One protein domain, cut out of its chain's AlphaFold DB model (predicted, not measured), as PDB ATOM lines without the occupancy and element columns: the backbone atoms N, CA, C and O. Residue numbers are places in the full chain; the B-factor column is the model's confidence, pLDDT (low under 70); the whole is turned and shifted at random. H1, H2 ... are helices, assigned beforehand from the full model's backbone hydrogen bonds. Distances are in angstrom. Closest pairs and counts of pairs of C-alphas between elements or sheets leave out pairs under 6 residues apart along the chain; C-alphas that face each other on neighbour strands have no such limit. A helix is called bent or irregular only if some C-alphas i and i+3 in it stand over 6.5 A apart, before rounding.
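What this domain is: This is residues 30 to 170 of the 312 residues of an uncharacterized protein of Araneus ventricosus (UniProt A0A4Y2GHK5). Three helices, H1, H2 and H3, make an up-and-down bundle on one side, and the long H6 with the short H5 folded along it makes a helical hairpin on the other. H8 and H9 fill the space between H2 and H6, with H8 nearest the middle of the whole. The printed part has 141 residues with nine named helices, H1 to H9 in chain order, and no named strand; the class is all helix. It is compact, with a radius of gyration of the C-alphas of 14.7 A, and rounded, spanning 41 by 37 by 24 A.

Where its parts are: H1, residues 30 to 43, begins with C-alpha 30 at (-24.616, -21.020, -75.165) and is 20.1 A long. H2, residues 51 to 69, is 26.2 A long. H3, residues 72 to 92, is 29.9 A long and has a kink of 40 degrees near residue 79; it is irregular, but only just, with C-alphas 77 and 80 7.0 A apart. H4 is residues 103 to 106 and H5 residues 108 to 114. H6, residues 126 to 146, is 30.0 A long and ends with C-alpha 146 at (6.825, -22.573, -70.677). H7 is residues 149 to 152, H8 residues 155 to 163, and H9 residues 166 to 169, with C-alpha 169 at (-11.517, -15.211, -89.200).

How they stand to each other: H1 and H2 form a hairpin, opposite ways at a shallow tilt of 31 degrees; their closest C-alphas, Cys 35 and Asn 58, are 4.7 A apart. H2 and H3 form another, at 22 degrees, closest at the C-alphas of Thr 66 and Gln 75, 5.7 A. H8 touches H2 at a steep tilt of 61 degrees, closest at the C-alphas of Asp 60 and Gly 156, 5.2 A. H9 touches H2, with the C-alphas of Ser 67 and Trp 168 4.7 A apart, and H6, with those of Cys 129 and Arg 166 6.5 A apart. H5 and H6 form a hairpin at 20 degrees, closest at the C-alphas of Cys 113 and Phe 135, 5.5 A. H4 and H6 only just touch, with 3 pairs of C-alphas within 8 A. H7 is close to H6 but not clearly touching, 6.2 A between the C-alphas of Val 143 and Arg 152. H1 and H6 are apart. Each O i to N i+4 pair is within hydrogen-bond range in H1, H2, H5 and H8, 14 of 17 in H3 and 16 of 17 in H6; H4, H7 and H9 are too short for such a pair.

The domain as a whole: The C-alphas farthest apart, Lys 47 and Thr 127, are 42.7 A from each other. The printed part has no cut, and the link H5 to H6 is long, with 11 residues. Residues 44 to 49 stand free, and residues 46 to 47 are under 70 in pLDDT; the mean of the printed part is 92.3.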
ATOM      1  N   SER A  30     -24.266 -21.571 -76.470       91.69
ATOM      2  CA  SER A  30     -24.616 -21.020 -75.165       91.69
ATOM      3  C   SER A  30     -23.387 -20.415 -74.475       91.69
ATOM      4  O   SER A  30     -23.448 -19.289 -73.966       91.69
ATOM      5  N   THR A  31     -22.249 -21.107 -74.560       91.44
ATOM      6  CA  THR A  31     -20.950 -20.665 -74.053       91.44
ATOM      7  C   THR A  31     -20.475 -19.420 -74.786       91.44
ATOM      8  O   THR A  31     -20.126 -18.433 -74.136       91.44
ATOM      9  N   MET A  32     -20.557 -19.393 -76.116       93.19
ATOM     10  CA  MET A  32     -20.183 -18.213 -76.892       93.19
ATOM     11  C   MET A  32     -21.041 -16.988 -76.538       93.19
ATOM     12  O   MET A  32     -20.509 -15.908 -76.258       93.19
ATOM     13  N   ARG A  33     -22.375 -17.141 -76.490       95.19
ATOM     14  CA  ARG A  33     -23.293 -16.049 -76.114       95.19
ATOM     15  C   ARG A  33     -23.029 -15.557 -74.694       95.19
ATOM     16  O   ARG A  33     -23.123 -14.352 -74.450       95.19
ATOM     17  N   ARG A  34     -22.692 -16.461 -73.767       94.81
ATOM     18  CA  ARG A  34     -22.280 -16.117 -72.402       94.81
ATOM     19  C   ARG A  34     -21.001 -15.284 -72.415       94.81
ATOM     20  O   ARG A  34     -21.025 -14.190 -71.863       94.81
ATOM     21  N   CYS A  35     -19.950 -15.743 -73.095       95.81
ATOM     22  CA  CYS A  35     -18.674 -15.032 -73.156       95.81
ATOM     23  C   CYS A  35     -18.828 -13.635 -73.770       95.81
ATOM     24  O   CYS A  35     -18.330 -12.643 -73.237       95.81
ATOM     25  N   ARG A  36     -19.628 -13.523 -74.838       96.62
ATOM     26  CA  ARG A  36     -19.988 -12.230 -75.424       96.62
ATOM     27  C   ARG A  36     -20.705 -11.323 -74.424       96.62
ATOM     28  O   ARG A  36     -20.310 -10.173 -74.256       96.62
ATOM     29  N   ARG A  37     -21.763 -11.818 -73.775       96.25
ATOM     30  CA  ARG A  37     -22.580 -11.032 -72.839       96.25
ATOM     31  C   ARG A  37     -21.767 -10.569 -71.633       96.25
ATOM     32  O   ARG A  37     -21.740  -9.375 -71.367       96.25
ATOM     33  N   GLU A  38     -21.079 -11.479 -70.950       95.06
ATOM     34  CA  GLU A  38     -20.315 -11.169 -69.735       95.06
ATOM     35  C   GLU A  38     -19.155 -10.205 -70.019       95.06
ATOM     36  O   GLU A  38     -18.948  -9.252 -69.270       95.06
ATOM     37  N   GLY A  39     -18.443 -10.379 -71.139       95.69
ATOM     38  CA  GLY A  39     -17.380  -9.450 -71.526       95.69
ATOM     39  C   GLY A  39     -17.899  -8.043 -71.848       95.69
ATOM     40  O   GLY A  39     -17.258  -7.059 -71.491       95.69
ATOM     41  N   LEU A  40     -19.067  -7.925 -72.492       96.62
ATOM     42  CA  LEU A  40     -19.668  -6.623 -72.802       96.62
ATOM     43  C   LEU A  40     -20.268  -5.953 -71.557       96.62
ATOM     44  O   LEU A  40     -20.099  -4.750 -71.382       96.62
ATOM     45  N   GLU A  41     -20.906  -6.716 -70.669       95.38
ATOM     46  CA  GLU A  41     -21.431  -6.206 -69.395       95.38
ATOM     47  C   GLU A  41     -20.312  -5.702 -68.466       95.38
ATOM     48  O   GLU A  41     -20.495  -4.702 -67.767       95.38
ATOM     49  N   ALA A  42     -19.144  -6.356 -68.486       94.88
ATOM     50  CA  ALA A  42     -17.970  -5.922 -67.733       94.88
ATOM     51  C   ALA A  42     -17.397  -4.588 -68.250       94.88
ATOM     52  O   ALA A  42     -16.976  -3.756 -67.446       94.88
ATOM     53  N   ILE A  43     -17.448  -4.334 -69.567       94.94
ATOM     54  CA  ILE A  43     -17.066  -3.036 -70.160       94.94
ATOM     55  C   ILE A  43     -17.987  -1.912 -69.680       94.94
ATOM     56  O   ILE A  43     -17.518  -0.811 -69.397       94.94
ATOM     57  N   ASP A  44     -19.284  -2.192 -69.552       94.00
ATOM     58  CA  ASP A  44     -20.279  -1.210 -69.112       94.00
ATOM     59  C   ASP A  44     -20.200  -0.916 -67.594       94.00
ATOM     60  O   ASP A  44     -20.997  -0.137 -67.066       94.00
ATOM     61  N   GLY A  45     -19.236  -1.518 -66.879       82.94
ATOM     62  CA  GLY A  45     -18.882  -1.181 -65.496       82.94
ATOM     63  C   GLY A  45     -19.898  -1.631 -64.448       82.94
ATOM     64  O   GLY A  45     -19.944  -1.075 -63.353       82.94
ATOM     65  N   ARG A  46     -20.758  -2.607 -64.767       65.25
ATOM     66  CA  ARG A  46     -21.950  -2.871 -63.950       65.25
ATOM     67  C   ARG A  46     -21.755  -3.740 -62.710       65.25
ATOM     68  O   ARG A  46     -22.717  -3.796 -61.947       65.25
ATOM     69  N   LYS A  47     -20.618  -4.414 -62.468       62.28
ATOM     70  CA  LYS A  47     -20.550  -5.356 -61.324       62.28
ATOM     71  C   LYS A  47     -19.198  -5.899 -60.845       62.28
ATOM     72  O   LYS A  47     -19.211  -6.556 -59.809       62.28
ATOM     73  N   ASP A  48     -18.077  -5.657 -61.523       72.81
ATOM     74  CA  ASP A  48     -16.817  -6.339 -61.183       72.81
ATOM     75  C   ASP A  48     -15.767  -5.439 -60.532       72.81
ATOM     76  O   ASP A  48     -15.502  -4.329 -60.986       72.81
ATOM     77  N   ASN A  49     -15.124  -5.977 -59.490       80.69
ATOM     78  CA  ASN A  49     -13.985  -5.353 -58.807       80.69
ATOM     79  C   ASN A  49     -12.706  -5.359 -59.664       80.69
ATOM     80  O   ASN A  49     -11.775  -4.617 -59.369       80.69
ATOM     81  N   ASP A  50     -12.657  -6.203 -60.698       90.19
ATOM     82  CA  ASP A  50     -11.547  -6.329 -61.647       90.19
ATOM     83  C   ASP A  50     -12.119  -6.553 -63.063       90.19
ATOM     84  O   ASP A  50     -12.194  -7.690 -63.551       90.19
ATOM     85  N   PRO A  51     -12.600  -5.482 -63.723       92.12
ATOM     86  CA  PRO A  51     -13.214  -5.589 -65.044       92.12
ATOM     87  C   PRO A  51     -12.222  -6.124 -66.080       92.12
ATOM     88  O   PRO A  51     -12.603  -6.853 -66.991       92.12
ATOM     89  N   CYS A  52     -10.933  -5.825 -65.930       93.62
ATOM     90  CA  CYS A  52      -9.906  -6.225 -66.875       93.62
ATOM     91  C   CYS A  52      -9.665  -7.733 -66.878       93.62
ATOM     92  O   CYS A  52      -9.538  -8.332 -67.951       93.62
ATOM     93  N   LYS A  53      -9.663  -8.386 -65.713       91.88
ATOM     94  CA  LYS A  53      -9.614  -9.849 -65.637       91.88
ATOM     95  C   LYS A  53     -10.840 -10.495 -66.287       91.88
ATOM     96  O   LYS A  53     -10.673 -11.417 -67.090       91.88
ATOM     97  N   THR A  54     -12.048 -10.011 -65.982       93.62
ATOM     98  CA  THR A  54     -13.294 -10.556 -66.552       93.62
ATOM     99  C   THR A  54     -13.346 -10.376 -68.067       93.62
ATOM    100  O   THR A  54     -13.675 -11.321 -68.788       93.62
ATOM    101  N   ILE A  55     -12.976  -9.196 -68.572       95.56
ATOM    102  CA  ILE A  55     -12.968  -8.912 -70.010       95.56
ATOM    103  C   ILE A  55     -11.932  -9.785 -70.720       95.56
ATOM    104  O   ILE A  55     -12.273 -10.361 -71.745       95.56
ATOM    105  N   ARG A  56     -10.709  -9.956 -70.183       94.88
ATOM    106  CA  ARG A  56      -9.686 -10.837 -70.792       94.88
ATOM    107  C   ARG A  56     -10.188 -12.273 -70.937       94.88
ATOM    108  O   ARG A  56     -10.143 -12.825 -72.029       94.88
ATOM    109  N   LYS A  57     -10.739 -12.847 -69.864       93.50
ATOM    110  CA  LYS A  57     -11.278 -14.217 -69.871       93.50
ATOM    111  C   LYS A  57     -12.369 -14.400 -70.928       93.50
ATOM    112  O   LYS A  57     -12.338 -15.346 -71.712       93.50
ATOM    113  N   ASN A  58     -13.330 -13.482 -70.953       95.88
ATOM    114  CA  ASN A  58     -14.456 -13.534 -71.880       95.88
ATOM    115  C   ASN A  58     -14.045 -13.251 -73.327       95.88
ATOM    116  O   ASN A  58     -14.584 -13.856 -74.251       95.88
ATOM    117  N   PHE A  59     -13.054 -12.384 -73.521       97.00
ATOM    118  CA  PHE A  59     -12.438 -12.125 -74.810       97.00
ATOM    119  C   PHE A  59     -11.734 -13.362 -75.366       97.00
ATOM    120  O   PHE A  59     -11.984 -13.727 -76.511       97.00
ATOM    121  N   ASP A  60     -10.910 -14.037 -74.562       94.62
ATOM    122  CA  ASP A  60     -10.199 -15.246 -74.981       94.62
ATOM    123  C   ASP A  60     -11.175 -16.378 -75.324       94.62
ATOM    124  O   ASP A  60     -11.006 -17.052 -76.343       94.62
ATOM    125  N   CYS A  61     -12.227 -16.546 -74.513       94.75
ATOM    126  CA  CYS A  61     -13.319 -17.474 -74.796       94.75
ATOM    127  C   CYS A  61     -14.013 -17.144 -76.124       94.75
ATOM    128  O   CYS A  61     -14.127 -18.010 -76.990       94.75
ATOM    129  N   LEU A  62     -14.449 -15.893 -76.314       95.75
ATOM    130  CA  LEU A  62     -15.159 -15.472 -77.523       95.75
ATOM    131  C   LEU A  62     -14.279 -15.631 -78.768       95.75
ATOM    132  O   LEU A  62     -14.722 -16.186 -79.766       95.75
ATOM    133  N   LEU A  63     -13.014 -15.215 -78.687       95.44
ATOM    134  CA  LEU A  63     -12.036 -15.377 -79.761       95.44
ATOM    135  C   LEU A  63     -11.844 -16.855 -80.126       95.44
ATOM    136  O   LEU A  63     -11.742 -17.208 -81.305       95.44
ATOM    137  N   TRP A  64     -11.793 -17.732 -79.122       92.56
ATOM    138  CA  TRP A  64     -11.679 -19.165 -79.346       92.56
ATOM    139  C   TRP A  64     -12.929 -19.744 -80.009       92.56
ATOM    140  O   TRP A  64     -12.794 -20.343 -81.073       92.56
ATOM    141  N   GLN A  65     -14.113 -19.502 -79.441       92.50
ATOM    142  CA  GLN A  65     -15.392 -20.012 -79.947       92.50
ATOM    143  C   GLN A  65     -15.634 -19.535 -81.387       92.50
ATOM    144  O   GLN A  65     -15.899 -20.342 -82.272       92.50
ATOM    145  N   THR A  66     -15.416 -18.247 -81.676       94.44
ATOM    146  CA  THR A  66     -15.570 -17.697 -83.031       94.44
ATOM    147  C   THR A  66     -14.617 -18.339 -84.045       94.44
ATOM    148  O   THR A  66     -15.031 -18.655 -85.153       94.44
ATOM    149  N   SER A  67     -13.356 -18.582 -83.675       92.31
ATOM    150  CA  SER A  67     -12.370 -19.178 -84.597       92.31
ATOM    151  C   SER A  67     -12.473 -20.701 -84.750       92.31
ATOM    152  O   SER A  67     -11.774 -21.268 -85.590       92.31
ATOM    153  N   MET A  68     -13.276 -21.381 -83.932       89.12
ATOM    154  CA  MET A  68     -13.419 -22.843 -83.958       89.12
ATOM    155  C   MET A  68     -14.776 -23.314 -84.445       89.12
ATOM    156  O   MET A  68     -14.851 -24.322 -85.140       89.12
ATOM    157  N   CYS A  69     -15.822 -22.599 -84.053       90.19
ATOM    158  CA  CYS A  69     -17.175 -23.132 -84.052       90.19
ATOM    159  C   CYS A  69     -18.088 -22.479 -85.076       90.19
ATOM    160  O   CYS A  69     -19.148 -23.023 -85.356       90.19
ATOM    161  N   LEU A  70     -17.687 -21.328 -85.611       90.44
ATOM    162  CA  LEU A  70     -18.529 -20.525 -86.482       90.44
ATOM    163  C   LEU A  70     -18.080 -20.575 -87.932       90.44
ATOM    164  O   LEU A  70     -16.881 -20.521 -88.232       90.44
ATOM    165  N   ASP A  71     -19.070 -20.560 -88.817       88.50
ATOM    166  CA  ASP A  71     -18.869 -20.280 -90.231       88.50
ATOM    167  C   ASP A  71     -18.609 -18.782 -90.460       88.50
ATOM    168  O   ASP A  71     -18.801 -17.940 -89.582       88.50
ATOM    169  N   LYS A  72     -18.143 -18.424 -91.662       86.56
ATOM    170  CA  LYS A  72     -17.704 -17.051 -91.977       86.56
ATOM    171  C   LYS A  72     -18.759 -15.977 -91.700       86.56
ATOM    172  O   LYS A  72     -18.407 -14.925 -91.179       86.56
ATOM    173  N   ASP A  73     -20.020 -16.244 -92.026       87.81
ATOM    174  CA  ASP A  73     -21.097 -15.263 -91.849       87.81
ATOM    175  C   ASP A  73     -21.328 -14.958 -90.356       87.81
ATOM    176  O   ASP A  73     -21.468 -13.805 -89.957       87.81
ATOM    177  N   GLU A  74     -21.258 -15.976 -89.496       89.25
ATOM    178  CA  GLU A  74     -21.424 -15.830 -88.044       89.25
ATOM    179  C   GLU A  74     -20.169 -15.251 -87.363       89.25
ATOM    180  O   GLU A  74     -20.246 -14.604 -86.308       89.25
ATOM    181  N   GLN A  75     -18.986 -15.461 -87.951       90.88
ATOM    182  CA  GLN A  75     -17.751 -14.818 -87.492       90.88
ATOM    183  C   GLN A  75     -17.843 -13.292 -87.610       90.88
ATOM    184  O   GLN A  75     -17.386 -12.576 -86.709       90.88
ATOM    185  N   ASP A  76     -18.471 -12.791 -88.676       89.88
ATOM    186  CA  ASP A  76     -18.678 -11.358 -88.884       89.88
ATOM    187  C   ASP A  76     -19.630 -10.748 -87.842       89.88
ATOM    188  O   ASP A  76     -19.347  -9.657 -87.335       89.88
ATOM    189  N   ASP A  77     -20.664 -11.472 -87.403       92.06
ATOM    190  CA  ASP A  77     -21.575 -11.023 -86.334       92.06
ATOM    191  C   ASP A  77     -20.861 -10.815 -84.985       92.06
ATOM    192  O   ASP A  77     -21.247  -9.976 -84.163       92.06
ATOM    193  N   ASN A  78     -19.784 -11.563 -84.734       94.62
ATOM    194  CA  ASN A  78     -19.003 -11.457 -83.499       94.62
ATOM    195  C   ASN A  78     -17.843 -10.456 -83.598       94.62
ATOM    196  O   ASN A  78     -17.293 -10.043 -82.569       94.62
ATOM    197  N   ARG A  79     -17.509  -9.992 -84.809       95.06
ATOM    198  CA  ARG A  79     -16.407  -9.057 -85.077       95.06
ATOM    199  C   ARG A  79     -16.486  -7.789 -84.234       95.06
ATOM    200  O   ARG A  79     -15.466  -7.351 -83.690       95.06
ATOM    201  N   GLU A  80     -17.665  -7.175 -84.146       96.06
ATOM    202  CA  GLU A  80     -17.847  -5.927 -83.396       96.06
ATOM    203  C   GLU A  80     -17.564  -6.141 -81.907       96.06
ATOM    204  O   GLU A  80     -16.815  -5.373 -81.301       96.06
ATOM    205  N   SER A  81     -18.090  -7.230 -81.342       97.19
ATOM    206  CA  SER A  81     -17.912  -7.573 -79.928       97.19
ATOM    207  C   SER A  81     -16.444  -7.850 -79.598       97.19
ATOM    208  O   SER A  81     -15.909  -7.255 -78.662       97.19
ATOM    209  N   ILE A  82     -15.767  -8.671 -80.410       97.12
ATOM    210  CA  ILE A  82     -14.334  -8.972 -80.265       97.12
ATOM    211  C   ILE A  82     -13.507  -7.684 -80.345       97.12
ATOM    212  O   ILE A  82     -12.661  -7.423 -79.488       97.12
ATOM    213  N   THR A  83     -13.774  -6.836 -81.342       96.31
ATOM    214  CA  THR A  83     -13.037  -5.577 -81.533       96.31
ATOM    215  C   THR A  83     -13.269  -4.608 -80.374       96.31
ATOM    216  O   THR A  83     -12.327  -3.952 -79.928       96.31
ATOM    217  N   LYS A  84     -14.506  -4.508 -79.871       97.31
ATOM    218  CA  LYS A  84     -14.857  -3.648 -78.733       97.31
ATOM    219  C   LYS A  84     -14.127  -4.092 -77.463       97.31
ATOM    220  O   LYS A  84     -13.507  -3.251 -76.814       97.31
ATOM    221  N   MET A  85     -14.134  -5.392 -77.152       97.88
ATOM    222  CA  MET A  85     -13.398  -5.951 -76.011       97.88
ATOM    223  C   MET A  85     -11.890  -5.723 -76.136       97.88
ATOM    224  O   MET A  85     -11.271  -5.211 -75.209       97.88
ATOM    225  N   TRP A  86     -11.305  -6.025 -77.297       96.94
ATOM    226  CA  TRP A  86      -9.873  -5.834 -77.534       96.94
ATOM    227  C   TRP A  86      -9.434  -4.374 -77.360       96.94
ATOM    228  O   TRP A  86      -8.466  -4.102 -76.654       96.94
ATOM    229  N   ARG A  87     -10.182  -3.420 -77.936       95.50
ATOM    230  CA  ARG A  87      -9.899  -1.983 -77.777       95.50
ATOM    231  C   ARG A  87      -9.984  -1.535 -76.324       95.50
ATOM    232  O   ARG A  87      -9.175  -0.709 -75.905       95.50
ATOM    233  N   TYR A  88     -10.944  -2.062 -75.564       95.56
ATOM    234  CA  TYR A  88     -11.047  -1.767 -74.139       95.56
ATOM    235  C   TYR A  88      -9.818  -2.281 -73.385       95.56
ATOM    236  O   TYR A  88      -9.195  -1.520 -72.648       95.56
ATOM    237  N   LEU A  89      -9.423  -3.537 -73.621       94.94
ATOM    238  CA  LEU A  89      -8.233  -4.132 -73.006       94.94
ATOM    239  C   LEU A  89      -6.971  -3.317 -73.303       94.94
ATOM    240  O   LEU A  89      -6.185  -3.062 -72.394       94.94
ATOM    241  N   GLN A  90      -6.811  -2.863 -74.545       92.44
ATOM    242  CA  GLN A  90      -5.687  -2.026 -74.953       92.44
ATOM    243  C   GLN A  90      -5.722  -0.638 -74.294       92.44
ATOM    244  O   GLN A  90      -4.705  -0.124 -73.853       92.44
ATOM    245  N   SER A  91      -6.896  -0.017 -74.193       91.56
ATOM    246  CA  SER A  91      -6.992   1.372 -73.723       91.56
ATOM    247  C   SER A  91      -6.960   1.497 -72.199       91.56
ATOM    248  O   SER A  91      -6.449   2.484 -71.676       91.56
ATOM    249  N   PHE A  92      -7.531   0.524 -71.484       93.12
ATOM    250  CA  PHE A  92      -7.804   0.643 -70.048       93.12
ATOM    251  C   PHE A  92      -7.092  -0.403 -69.192       93.12
ATOM    252  O   PHE A  92      -6.837  -0.139 -68.021       93.12
ATOM    253  N   CYS A  93      -6.732  -1.559 -69.756       92.69
ATOM    254  CA  CYS A  93      -6.169  -2.672 -68.986       92.69
ATOM    255  C   CYS A  93      -4.655  -2.848 -69.162       92.69
ATOM    256  O   CYS A  93      -4.064  -3.712 -68.511       92.69
ATOM    257  N   GLU A  94      -4.001  -2.047 -70.010       86.56
ATOM    258  CA  GLU A  94      -2.546  -2.107 -70.216       86.56
ATOM    259  C   GLU A  94      -1.741  -1.763 -68.956       86.56
ATOM    260  O   GLU A  94      -0.647  -2.297 -68.768       86.56
ATOM    261  N   SER A  95      -2.288  -0.929 -68.065       79.25
ATOM    262  CA  SER A  95      -1.658  -0.547 -66.790       79.25
ATOM    263  C   SER A  95      -1.447  -1.735 -65.843       79.25
ATOM    264  O   SER A  95      -0.476  -1.756 -65.089       79.25
ATOM    265  N   GLU A  96      -2.297  -2.761 -65.925       80.50
ATOM    266  CA  GLU A  96      -2.170  -4.020 -65.174       80.50
ATOM    267  C   GLU A  96      -1.144  -4.986 -65.792       80.50
ATOM    268  O   GLU A  96      -0.836  -6.046 -65.238       80.50
ATOM    269  N   GLY A  97      -0.605  -4.627 -66.957       83.75
ATOM    270  CA  GLY A  97       0.343  -5.416 -67.722       83.75
ATOM    271  C   GLY A  97      -0.197  -5.790 -69.097       83.75
ATOM    272  O   GLY A  97      -1.320  -6.276 -69.258       83.75
ATOM    273  N   SER A  98       0.664  -5.619 -70.094       91.56
ATOM    274  CA  SER A  98       0.447  -6.074 -71.463       91.56
ATOM    275  C   SER A  98       1.404  -7.213 -71.800       91.56
ATOM    276  O   SER A  98       2.414  -7.411 -71.123       91.56
ATOM    277  N   TRP A  99       1.110  -7.976 -72.851       95.00
ATOM    278  CA  TRP A  99       1.952  -9.098 -73.274       95.00
ATOM    279  C   TRP A  99       3.387  -8.640 -73.574       95.00
ATOM    280  O   TRP A  99       4.336  -9.353 -73.253       95.00
ATOM    281  N   TYR A 100       3.569  -7.425 -74.110       94.06
ATOM    282  CA  TYR A 100       4.887  -6.924 -74.497       94.06
ATOM    283  C   TYR A 100       5.793  -6.623 -73.298       94.06
ATOM    284  O   TYR A 100       7.011  -6.582 -73.459       94.06
ATOM    285  N   THR A 101       5.244  -6.461 -72.090       92.94
ATOM    286  CA  THR A 101       6.046  -6.285 -70.869       92.94
ATOM    287  C   THR A 101       6.402  -7.609 -70.197       92.94
ATOM    288  O   THR A 101       7.220  -7.625 -69.275       92.94
ATOM    289  N   LYS A 102       5.818  -8.734 -70.632       94.94
ATOM    290  CA  LYS A 102       6.067 -10.053 -70.042       94.94
ATOM    291  C   LYS A 102       7.210 -10.762 -70.750       94.94
ATOM    292  O   LYS A 102       7.206 -10.908 -71.969       94.94
ATOM    293  N   SER A 103       8.152 -11.286 -69.966       96.19
ATOM    294  CA  SER A 103       9.305 -12.029 -70.487       96.19
ATOM    295  C   SER A 103       8.888 -13.231 -71.335       96.19
ATOM    296  O   SER A 103       9.534 -13.473 -72.346       96.19
ATOM    297  N   CYS A 104       7.787 -13.911 -70.984       95.62
ATOM    298  CA  CYS A 104       7.197 -15.018 -71.747       95.62
ATOM    299  C   CYS A 104       7.096 -14.716 -73.255       95.62
ATOM    300  O   CYS A 104       7.639 -15.463 -74.063       95.62
ATOM    301  N   PHE A 105       6.477 -13.595 -73.640       97.12
ATOM    302  CA  PHE A 105       6.271 -13.242 -75.051       97.12
ATOM    303  C   PHE A 105       7.493 -12.579 -75.701       97.12
ATOM    304  O   PHE A 105       7.517 -12.382 -76.912       97.12
ATOM    305  N   GLN A 106       8.515 -12.242 -74.909       97.06
ATOM    306  CA  GLN A 106       9.785 -11.692 -75.392       97.06
ATOM    307  C   GLN A 106      10.853 -12.764 -75.642       97.06
ATOM    308  O   GLN A 106      11.941 -12.433 -76.123       97.06
ATOM    309  N   ARG A 107      10.568 -14.030 -75.316       96.44
ATOM    310  CA  ARG A 107      11.484 -15.150 -75.542       96.44
ATOM    311  C   ARG A 107      11.751 -15.361 -77.036       96.44
ATOM    312  O   ARG A 107      10.914 -15.095 -77.897       96.44
ATOM    313  N   GLU A 108      12.939 -15.878 -77.333       97.50
ATOM    314  CA  GLU A 108      13.386 -16.129 -78.707       97.50
ATOM    315  C   GLU A 108      12.591 -17.240 -79.411       97.50
ATOM    316  O   GLU A 108      12.461 -17.220 -80.631       97.50
ATOM    317  N   ASP A 109      12.021 -18.193 -78.669       96.12
ATOM    318  CA  ASP A 109      11.141 -19.241 -79.203       96.12
ATOM    319  C   ASP A 109       9.801 -18.665 -79.701       96.12
ATOM    320  O   ASP A 109       9.411 -18.931 -80.839       96.12
ATOM    321  N   VAL A 110       9.155 -17.796 -78.918       97.38
ATOM    322  CA  VAL A 110       7.947 -17.060 -79.328       97.38
ATOM    323  C   VAL A 110       8.248 -16.155 -80.522       97.38
ATOM    324  O   VAL A 110       7.535 -16.198 -81.524       97.38
ATOM    325  N   LYS A 111       9.345 -15.389 -80.473       96.94
ATOM    326  CA  LYS A 111       9.764 -14.531 -81.594       96.94
ATOM    327  C   LYS A 111      10.056 -15.324 -82.865       96.94
ATOM    328  O   LYS A 111       9.722 -14.868 -83.955       96.94
ATOM    329  N   ARG A 112      10.635 -16.525 -82.755       97.44
ATOM    330  CA  ARG A 112      10.855 -17.412 -83.907       97.44
ATOM    331  C   ARG A 112       9.537 -17.829 -84.552       97.44
ATOM    332  O   ARG A 112       9.468 -17.867 -85.779       97.44
ATOM    333  N   CYS A 113       8.493 -18.084 -83.759       97.75
ATOM    334  CA  CYS A 113       7.163 -18.360 -84.298       97.75
ATOM    335  C   CYS A 113       6.624 -17.182 -85.123       97.75
ATOM    336  O   CYS A 113       5.963 -17.418 -86.131       97.75
ATOM    337  N   GLU A 114       6.934 -15.925 -84.774       96.12
ATOM    338  CA  GLU A 114       6.490 -14.745 -85.541       96.12
ATOM    339  C   GLU A 114       6.998 -14.743 -86.991       96.12
ATOM    340  O   GLU A 114       6.341 -14.173 -87.860       96.12
ATOM    341  N   GLY A 115       8.098 -15.442 -87.291       95.69
ATOM    342  CA  GLY A 115       8.573 -15.651 -88.664       95.69
ATOM    343  C   GLY A 115       7.621 -16.476 -89.543       95.69
ATOM    344  O   GLY A 115       7.761 -16.467 -90.763       95.69
ATOM    345  N   LEU A 116       6.644 -17.167 -88.942       94.94
ATOM    346  CA  LEU A 116       5.583 -17.903 -89.638       94.94
ATOM    347  C   LEU A 116       4.399 -17.008 -90.028       94.94
ATOM    348  O   LEU A 116       3.521 -17.451 -90.771       94.94
ATOM    349  N   LEU A 117       4.337 -15.771 -89.523       93.69
ATOM    350  CA  LEU A 117       3.283 -14.841 -89.908       93.69
ATOM    351  C   LEU A 117       3.434 -14.486 -91.393       93.69
ATOM    352  O   LEU A 117       4.536 -14.173 -91.847       93.69
ATOM    353  N   PRO A 118       2.336 -14.484 -92.168       87.94
ATOM    354  CA  PRO A 118       2.403 -14.034 -93.547       87.94
ATOM    355  C   PRO A 118       2.786 -12.549 -93.579       87.94
ATOM    356  O   PRO A 118       2.463 -11.791 -92.653       87.94
ATOM    357  N   ALA A 119       3.466 -12.143 -94.656       83.50
ATOM    358  CA  ALA A 119       3.891 -10.763 -94.867       83.50
ATOM    359  C   ALA A 119       2.736  -9.778 -94.611       83.50
ATOM    360  O   ALA A 119       1.564 -10.098 -94.832       83.50
ATOM    361  N   ARG A 120       3.073  -8.588 -94.091       73.69
ATOM    362  CA  ARG A 120       2.096  -7.573 -93.657       73.69
ATOM    363  C   ARG A 120       0.986  -7.393 -94.700       73.69
ATOM    364  O   ARG A 120       1.265  -7.102 -95.858       73.69
ATOM    365  N   GLY A 121      -0.262  -7.531 -94.261       70.88
ATOM    366  CA  GLY A 121      -1.446  -7.394 -95.106       70.88
ATOM    367  C   GLY A 121      -2.699  -7.914 -94.407       70.88
ATOM    368  O   GLY A 121      -2.620  -8.800 -93.564       70.88
ATOM    369  N   TYR A 122      -3.864  -7.380 -94.757       78.50
ATOM    370  CA  TYR A 122      -5.144  -7.761 -94.147       78.50
ATOM    371  C   TYR A 122      -5.848  -8.902 -94.902       78.50
ATOM    372  O   TYR A 122      -7.043  -9.099 -94.718       78.50
ATOM    373  N   SER A 123      -5.149  -9.635 -95.781       88.94
ATOM    374  CA  SER A 123      -5.791 -10.694 -96.564       88.94
ATOM    375  C   SER A 123      -6.212 -11.861 -95.670       88.94
ATOM    376  O   SER A 123      -5.443 -12.352 -94.835       88.94
ATOM    377  N   ILE A 124      -7.451 -12.305 -95.866       90.88
ATOM    378  CA  ILE A 124      -8.066 -13.457 -95.202       90.88
ATOM    379  C   ILE A 124      -8.300 -14.530 -96.274       90.88
ATOM    380  O   ILE A 124      -9.424 -14.893 -96.613       90.88
ATOM    381  N   ASP A 125      -7.205 -14.967 -96.890       92.75
ATOM    382  CA  ASP A 125      -7.191 -16.029 -97.887       92.75
ATOM    383  C   ASP A 125      -6.701 -17.344 -97.263       92.75
ATOM    384  O   ASP A 125      -6.156 -17.386 -96.159       92.75
ATOM    385  N   THR A 126      -6.893 -18.460 -97.963       91.50
ATOM    386  CA  THR A 126      -6.529 -19.789 -97.450       91.50
ATOM    387  C   THR A 126      -5.041 -19.900 -97.098       91.50
ATOM    388  O   THR A 126      -4.683 -20.599 -96.147       91.50
ATOM    389  N   THR A 127      -4.165 -19.211 -97.835       92.31
ATOM    390  CA  THR A 127      -2.717 -19.240 -97.597       92.31
ATOM    391  C   THR A 127      -2.369 -18.431 -96.356       92.31
ATOM    392  O   THR A 127      -1.650 -18.934 -95.487       92.31
ATOM    393  N   SER A 128      -2.923 -17.221 -96.221       93.75
ATOM    394  CA  SER A 128      -2.708 -16.387 -95.035       93.75
ATOM    395  C   SER A 128      -3.258 -17.044 -93.764       93.75
ATOM    396  O   SER A 128      -2.585 -17.025 -92.730       93.75
ATOM    397  N   CYS A 129      -4.411 -17.715 -93.842       93.44
ATOM    398  CA  CYS A 129      -4.973 -18.463 -92.719       93.44
ATOM    399  C   CYS A 129      -4.158 -19.702 -92.341       93.44
ATOM    400  O   CYS A 129      -3.987 -19.976 -91.153       93.44
ATOM    401  N   ARG A 130      -3.593 -20.431 -93.312       93.12
ATOM    402  CA  ARG A 130      -2.698 -21.563 -93.024       93.12
ATOM    403  C   ARG A 130      -1.422 -21.109 -92.310       93.12
ATOM    404  O   ARG A 130      -1.013 -21.733 -91.330       93.12
ATOM    405  N   ALA A 131      -0.816 -20.023 -92.785       94.00
ATOM    406  CA  ALA A 131       0.358 -19.425 -92.153       94.00
ATOM    407  C   ALA A 131       0.031 -18.946 -90.729       94.00
ATOM    408  O   ALA A 131       0.739 -19.281 -89.781       94.00
ATOM    409  N   PHE A 132      -1.105 -18.264 -90.554       95.38
ATOM    410  CA  PHE A 132      -1.559 -17.826 -89.238       95.38
ATOM    411  C   PHE A 132      -1.856 -18.989 -88.279       95.38
ATOM    412  O   PHE A 132      -1.473 -18.908 -87.115       95.38
ATOM    413  N   SER A 133      -2.471 -20.088 -88.737       93.69
ATOM    414  CA  SER A 133      -2.658 -21.267 -87.876       93.69
ATOM    415  C   SER A 133      -1.315 -21.846 -87.442       93.69
ATOM    416  O   SER A 133      -1.131 -22.099 -86.262       93.69
ATOM    417  N   SER A 134      -0.352 -21.958 -88.363       94.38
ATOM    418  CA  SER A 134       0.994 -22.459 -88.045       94.38
ATOM    419  C   SER A 134       1.696 -21.580 -87.002       94.38
ATOM    420  O   SER A 134       2.288 -22.092 -86.054       94.38
ATOM    421  N   PHE A 135       1.582 -20.253 -87.138       96.19
ATOM    422  CA  PHE A 135       2.036 -19.291 -86.133       96.19
ATOM    423  C   PHE A 135       1.360 -19.521 -84.775       96.19
ATOM    424  O   PHE A 135       2.041 -19.665 -83.760       96.19
ATOM    425  N   ARG A 136       0.024 -19.576 -84.752       95.44
ATOM    426  CA  ARG A 136      -0.770 -19.741 -83.531       95.44
ATOM    427  C   ARG A 136      -0.408 -21.030 -82.798       95.44
ATOM    428  O   ARG A 136      -0.211 -20.977 -81.586       95.44
ATOM    429  N   ASP A 137      -0.293 -22.141 -83.520       92.44
ATOM    430  CA  ASP A 137       0.014 -23.464 -82.969       92.44
ATOM    431  C   ASP A 137       1.446 -23.500 -82.403       92.44
ATOM    432  O   ASP A 137       1.659 -23.964 -81.282       92.44
ATOM    433  N   CYS A 138       2.408 -22.901 -83.118       96.25
ATOM    434  CA  CYS A 138       3.782 -22.715 -82.644       96.25
ATOM    435  C   CYS A 138       3.811 -21.942 -81.317       96.25
ATOM    436  O   CYS A 138       4.325 -22.447 -80.320       96.25
ATOM    437  N   VAL A 139       3.190 -20.758 -81.262       96.25
ATOM    438  CA  VAL A 139       3.166 -19.943 -80.037       96.25
ATOM    439  C   VAL A 139       2.411 -20.652 -78.916       96.25
ATOM    440  O   VAL A 139       2.853 -20.602 -77.773       96.25
ATOM    441  N   SER A 140       1.302 -21.334 -79.220       94.25
ATOM    442  CA  SER A 140       0.528 -22.081 -78.223       94.25
ATOM    443  C   SER A 140       1.388 -23.136 -77.533       94.25
ATOM    444  O   SER A 140       1.389 -23.200 -76.307       94.25
ATOM    445  N   SER A 141       2.167 -23.906 -78.300       91.88
ATOM    446  CA  SER A 141       3.042 -24.943 -77.743       91.88
ATOM    447  C   SER A 141       4.080 -24.383 -76.765       91.88
ATOM    448  O   SER A 141       4.335 -24.990 -75.732       91.88
ATOM    449  N   VAL A 142       4.611 -23.187 -77.039       93.94
ATOM    450  CA  VAL A 142       5.548 -22.507 -76.140       93.94
ATOM    451  C   VAL A 142       4.811 -21.946 -74.925       93.94
ATOM    452  O   VAL A 142       5.153 -22.261 -73.793       93.94
ATOM    453  N   VAL A 143       3.761 -21.150 -75.133       94.69
ATOM    454  CA  VAL A 143       3.058 -20.435 -74.054       94.69
ATOM    455  C   VAL A 143       2.413 -21.394 -73.050       94.69
ATOM    456  O   VAL A 143       2.456 -21.143 -71.845       94.69
ATOM    457  N   MET A 144       1.847 -22.509 -73.515       88.81
ATOM    458  CA  MET A 144       1.170 -23.469 -72.636       88.81
ATOM    459  C   MET A 144       2.132 -24.335 -71.823       88.81
ATOM    460  O   MET A 144       1.754 -24.794 -70.749       88.81
ATOM    461  N   VAL A 145       3.362 -24.538 -72.295       88.25
ATOM    462  CA  VAL A 145       4.373 -25.336 -71.584       88.25
ATOM    463  C   VAL A 145       5.234 -24.444 -70.694       88.25
ATOM    464  O   VAL A 145       5.427 -24.721 -69.515       88.25
ATOM    465  N   GLU A 146       5.704 -23.326 -71.235       89.44
ATOM    466  CA  GLU A 146       6.825 -22.573 -70.677       89.44
ATOM    467  C   GLU A 146       6.416 -21.319 -69.897       89.44
ATOM    468  O   GLU A 146       7.224 -20.763 -69.147       89.44
ATOM    469  N   CYS A 147       5.193 -20.819 -70.089       89.25
ATOM    470  CA  CYS A 147       4.766 -19.565 -69.476       89.25
ATOM    471  C   CYS A 147       3.923 -19.772 -68.222       89.25
ATOM    472  O   CYS A 147       3.215 -20.771 -68.071       89.25
ATOM    473  N   SER A 148       3.978 -18.778 -67.331       90.94
ATOM    474  CA  SER A 148       3.165 -18.741 -66.117       90.94
ATOM    475  C   SER A 148       1.675 -18.660 -66.455       90.94
ATOM    476  O   SER A 148       1.289 -18.088 -67.477       90.94
ATOM    477  N   THR A 149       0.811 -19.173 -65.579       86.50
ATOM    478  CA  THR A 149      -0.649 -19.090 -65.764       86.50
ATOM    479  C   THR A 149      -1.143 -17.648 -65.897       86.50
ATOM    480  O   THR A 149      -2.078 -17.392 -66.652       86.50
ATOM    481  N   SER A 150      -0.493 -16.684 -65.235       88.38
ATOM    482  CA  SER A 150      -0.800 -15.260 -65.397       88.38
ATOM    483  C   SER A 150      -0.439 -14.722 -66.780       88.38
ATOM    484  O   SER A 150      -1.197 -13.924 -67.323       88.38
ATOM    485  N   ASP A 151       0.676 -15.162 -67.369       92.50
ATOM    486  CA  ASP A 151       1.087 -14.716 -68.706       92.50
ATOM    487  C   ASP A 151       0.251 -15.385 -69.802       92.50
ATOM    488  O   ASP A 151      -0.073 -14.747 -70.802       92.50
ATOM    489  N   ARG A 152      -0.176 -16.639 -69.597       93.00
ATOM    490  CA  ARG A 152      -1.072 -17.354 -70.525       93.00
ATOM    491  C   ARG A 152      -2.370 -16.584 -70.789       93.00
ATOM    492  O   ARG A 152      -2.855 -16.601 -71.913       93.00
ATOM    493  N   ARG A 153      -2.880 -15.829 -69.807       91.38
ATOM    494  CA  ARG A 153      -4.072 -14.958 -69.940       91.38
ATOM    495  C   ARG A 153      -3.892 -13.774 -70.898       91.38
ATOM    496  O   ARG A 153      -4.843 -13.057 -71.175       91.38
ATOM    497  N   LEU A 154      -2.672 -13.515 -71.364       95.12
ATOM    498  CA  LEU A 154      -2.376 -12.483 -72.360       95.12
ATOM    499  C   LEU A 154      -2.233 -13.078 -73.768       95.12
ATOM    500  O   LEU A 154      -1.914 -12.370 -74.720       95.12
ATOM    501  N   TYR A 155      -2.454 -14.387 -73.920       95.38
ATOM    502  CA  TYR A 155      -2.275 -15.076 -75.190       95.38
ATOM    503  C   TYR A 155      -3.284 -14.623 -76.249       95.38
ATOM    504  O   TYR A 155      -2.879 -14.382 -77.386       95.38
ATOM    505  N   GLY A 156      -4.570 -14.442 -75.921       95.38
ATOM    506  CA  GLY A 156      -5.537 -13.983 -76.921       95.38
ATOM    507  C   GLY A 156      -5.290 -12.544 -77.371       95.38
ATOM    508  O   GLY A 156      -5.380 -12.263 -78.566       95.38
ATOM    509  N   THR A 157      -4.878 -11.638 -76.472       96.19
ATOM    510  CA  THR A 157      -4.496 -10.267 -76.862       96.19
ATOM    511  C   THR A 157      -3.230 -10.251 -77.714       96.19
ATOM    512  O   THR A 157      -3.190  -9.534 -78.715       96.19
ATOM    513  N   TYR A 158      -2.245 -11.102 -77.402       97.12
ATOM    514  CA  TYR A 158      -1.063 -11.313 -78.240       97.12
ATOM    515  C   TYR A 158      -1.432 -11.814 -79.648       97.12
ATOM    516  O   TYR A 158      -0.989 -11.247 -80.650       97.12
ATOM    517  N   LEU A 159      -2.285 -12.843 -79.746       96.19
ATOM    518  CA  LEU A 159      -2.763 -13.364 -81.032       96.19
ATOM    519  C   LEU A 159      -3.511 -12.304 -81.837       96.19
ATOM    520  O   LEU A 159      -3.359 -12.244 -83.053       96.19
ATOM    521  N   MET A 160      -4.308 -11.475 -81.173       95.38
ATOM    522  CA  MET A 160      -5.086 -10.417 -81.809       95.38
ATOM    523  C   MET A 160      -4.213  -9.288 -82.336       95.38
ATOM    524  O   MET A 160      -4.450  -8.807 -83.442       95.38
ATOM    525  N   GLU A 161      -3.159  -8.910 -81.621       95.12
ATOM    526  CA  GLU A 161      -2.236  -7.881 -82.098       95.12
ATOM    527  C   GLU A 161      -1.381  -8.371 -83.278       95.12
ATOM    528  O   GLU A 161      -1.244  -7.675 -84.288       95.12
ATOM    529  N   LYS A 162      -0.850  -9.598 -83.198       95.75
ATOM    530  CA  LYS A 162       0.007 -10.179 -84.249       95.75
ATOM    531  C   LYS A 162      -0.784 -10.686 -85.457       95.75
ATOM    532  O   LYS A 162      -0.342 -10.556 -86.598       95.75
ATOM    533  N   GLY A 163      -1.945 -11.283 -85.208       94.25
ATOM    534  CA  GLY A 163      -2.822 -11.895 -86.205       94.25
ATOM    535  C   GLY A 163      -3.855 -10.955 -86.808       94.25
ATOM    536  O   GLY A 163      -4.313 -11.199 -87.925       94.25
ATOM    537  N   GLN A 164      -4.209  -9.881 -86.099       93.44
ATOM    538  CA  GLN A 164      -5.271  -8.952 -86.487       93.44
ATOM    539  C   GLN A 164      -6.567  -9.718 -86.799       93.44
ATOM    540  O   GLN A 164      -6.937 -10.634 -86.069       93.44
ATOM    541  N   GLN A 165      -7.227  -9.403 -87.919       93.69
ATOM    542  CA  GLN A 165      -8.476 -10.044 -88.345       93.69
ATOM    543  C   GLN A 165      -8.370 -11.562 -88.508       93.69
ATOM    544  O   GLN A 165      -9.365 -12.267 -88.352       93.69
ATOM    545  N   ARG A 166      -7.165 -12.092 -88.748       94.81
ATOM    546  CA  ARG A 166      -6.938 -13.535 -88.882       94.81
ATOM    547  C   ARG A 166      -7.156 -14.280 -87.567       94.81
ATOM    548  O   ARG A 166      -7.480 -15.459 -87.603       94.81
ATOM    549  N   ALA A 167      -7.015 -13.606 -86.424       94.69
ATOM    550  CA  ALA A 167      -7.169 -14.227 -85.112       94.69
ATOM    551  C   ALA A 167      -8.570 -14.816 -84.884       94.69
ATOM    552  O   ALA A 167      -8.669 -15.853 -84.231       94.69
ATOM    553  N   TRP A 168      -9.611 -14.212 -85.469       94.50
ATOM    554  CA  TRP A 168     -10.986 -14.720 -85.402       94.50
ATOM    555  C   TRP A 168     -11.539 -15.228 -86.738       94.50
ATOM    556  O   TRP A 168     -12.417 -16.077 -86.714       94.50
ATOM    557  N   ASN A 169     -11.026 -14.764 -87.887       94.38
ATOM    558  CA  ASN A 169     -11.517 -15.211 -89.200       94.38
ATOM    559  C   ASN A 169     -10.883 -16.514 -89.705       94.38
ATOM    560  O   ASN A 169     -11.394 -17.152 -90.625       94.38
ATOM    561  N   CYS A 170      -9.702 -16.878 -89.196       93.25
ATOM    562  CA  CYS A 170      -9.015 -18.073 -89.664       93.25
ATOM    563  C   CYS A 170      -9.349 -19.261 -88.759       93.25
ATOM    564  O   CYS A 170      -8.948 -19.247 -87.582       93.25
TER     565      CYS A 170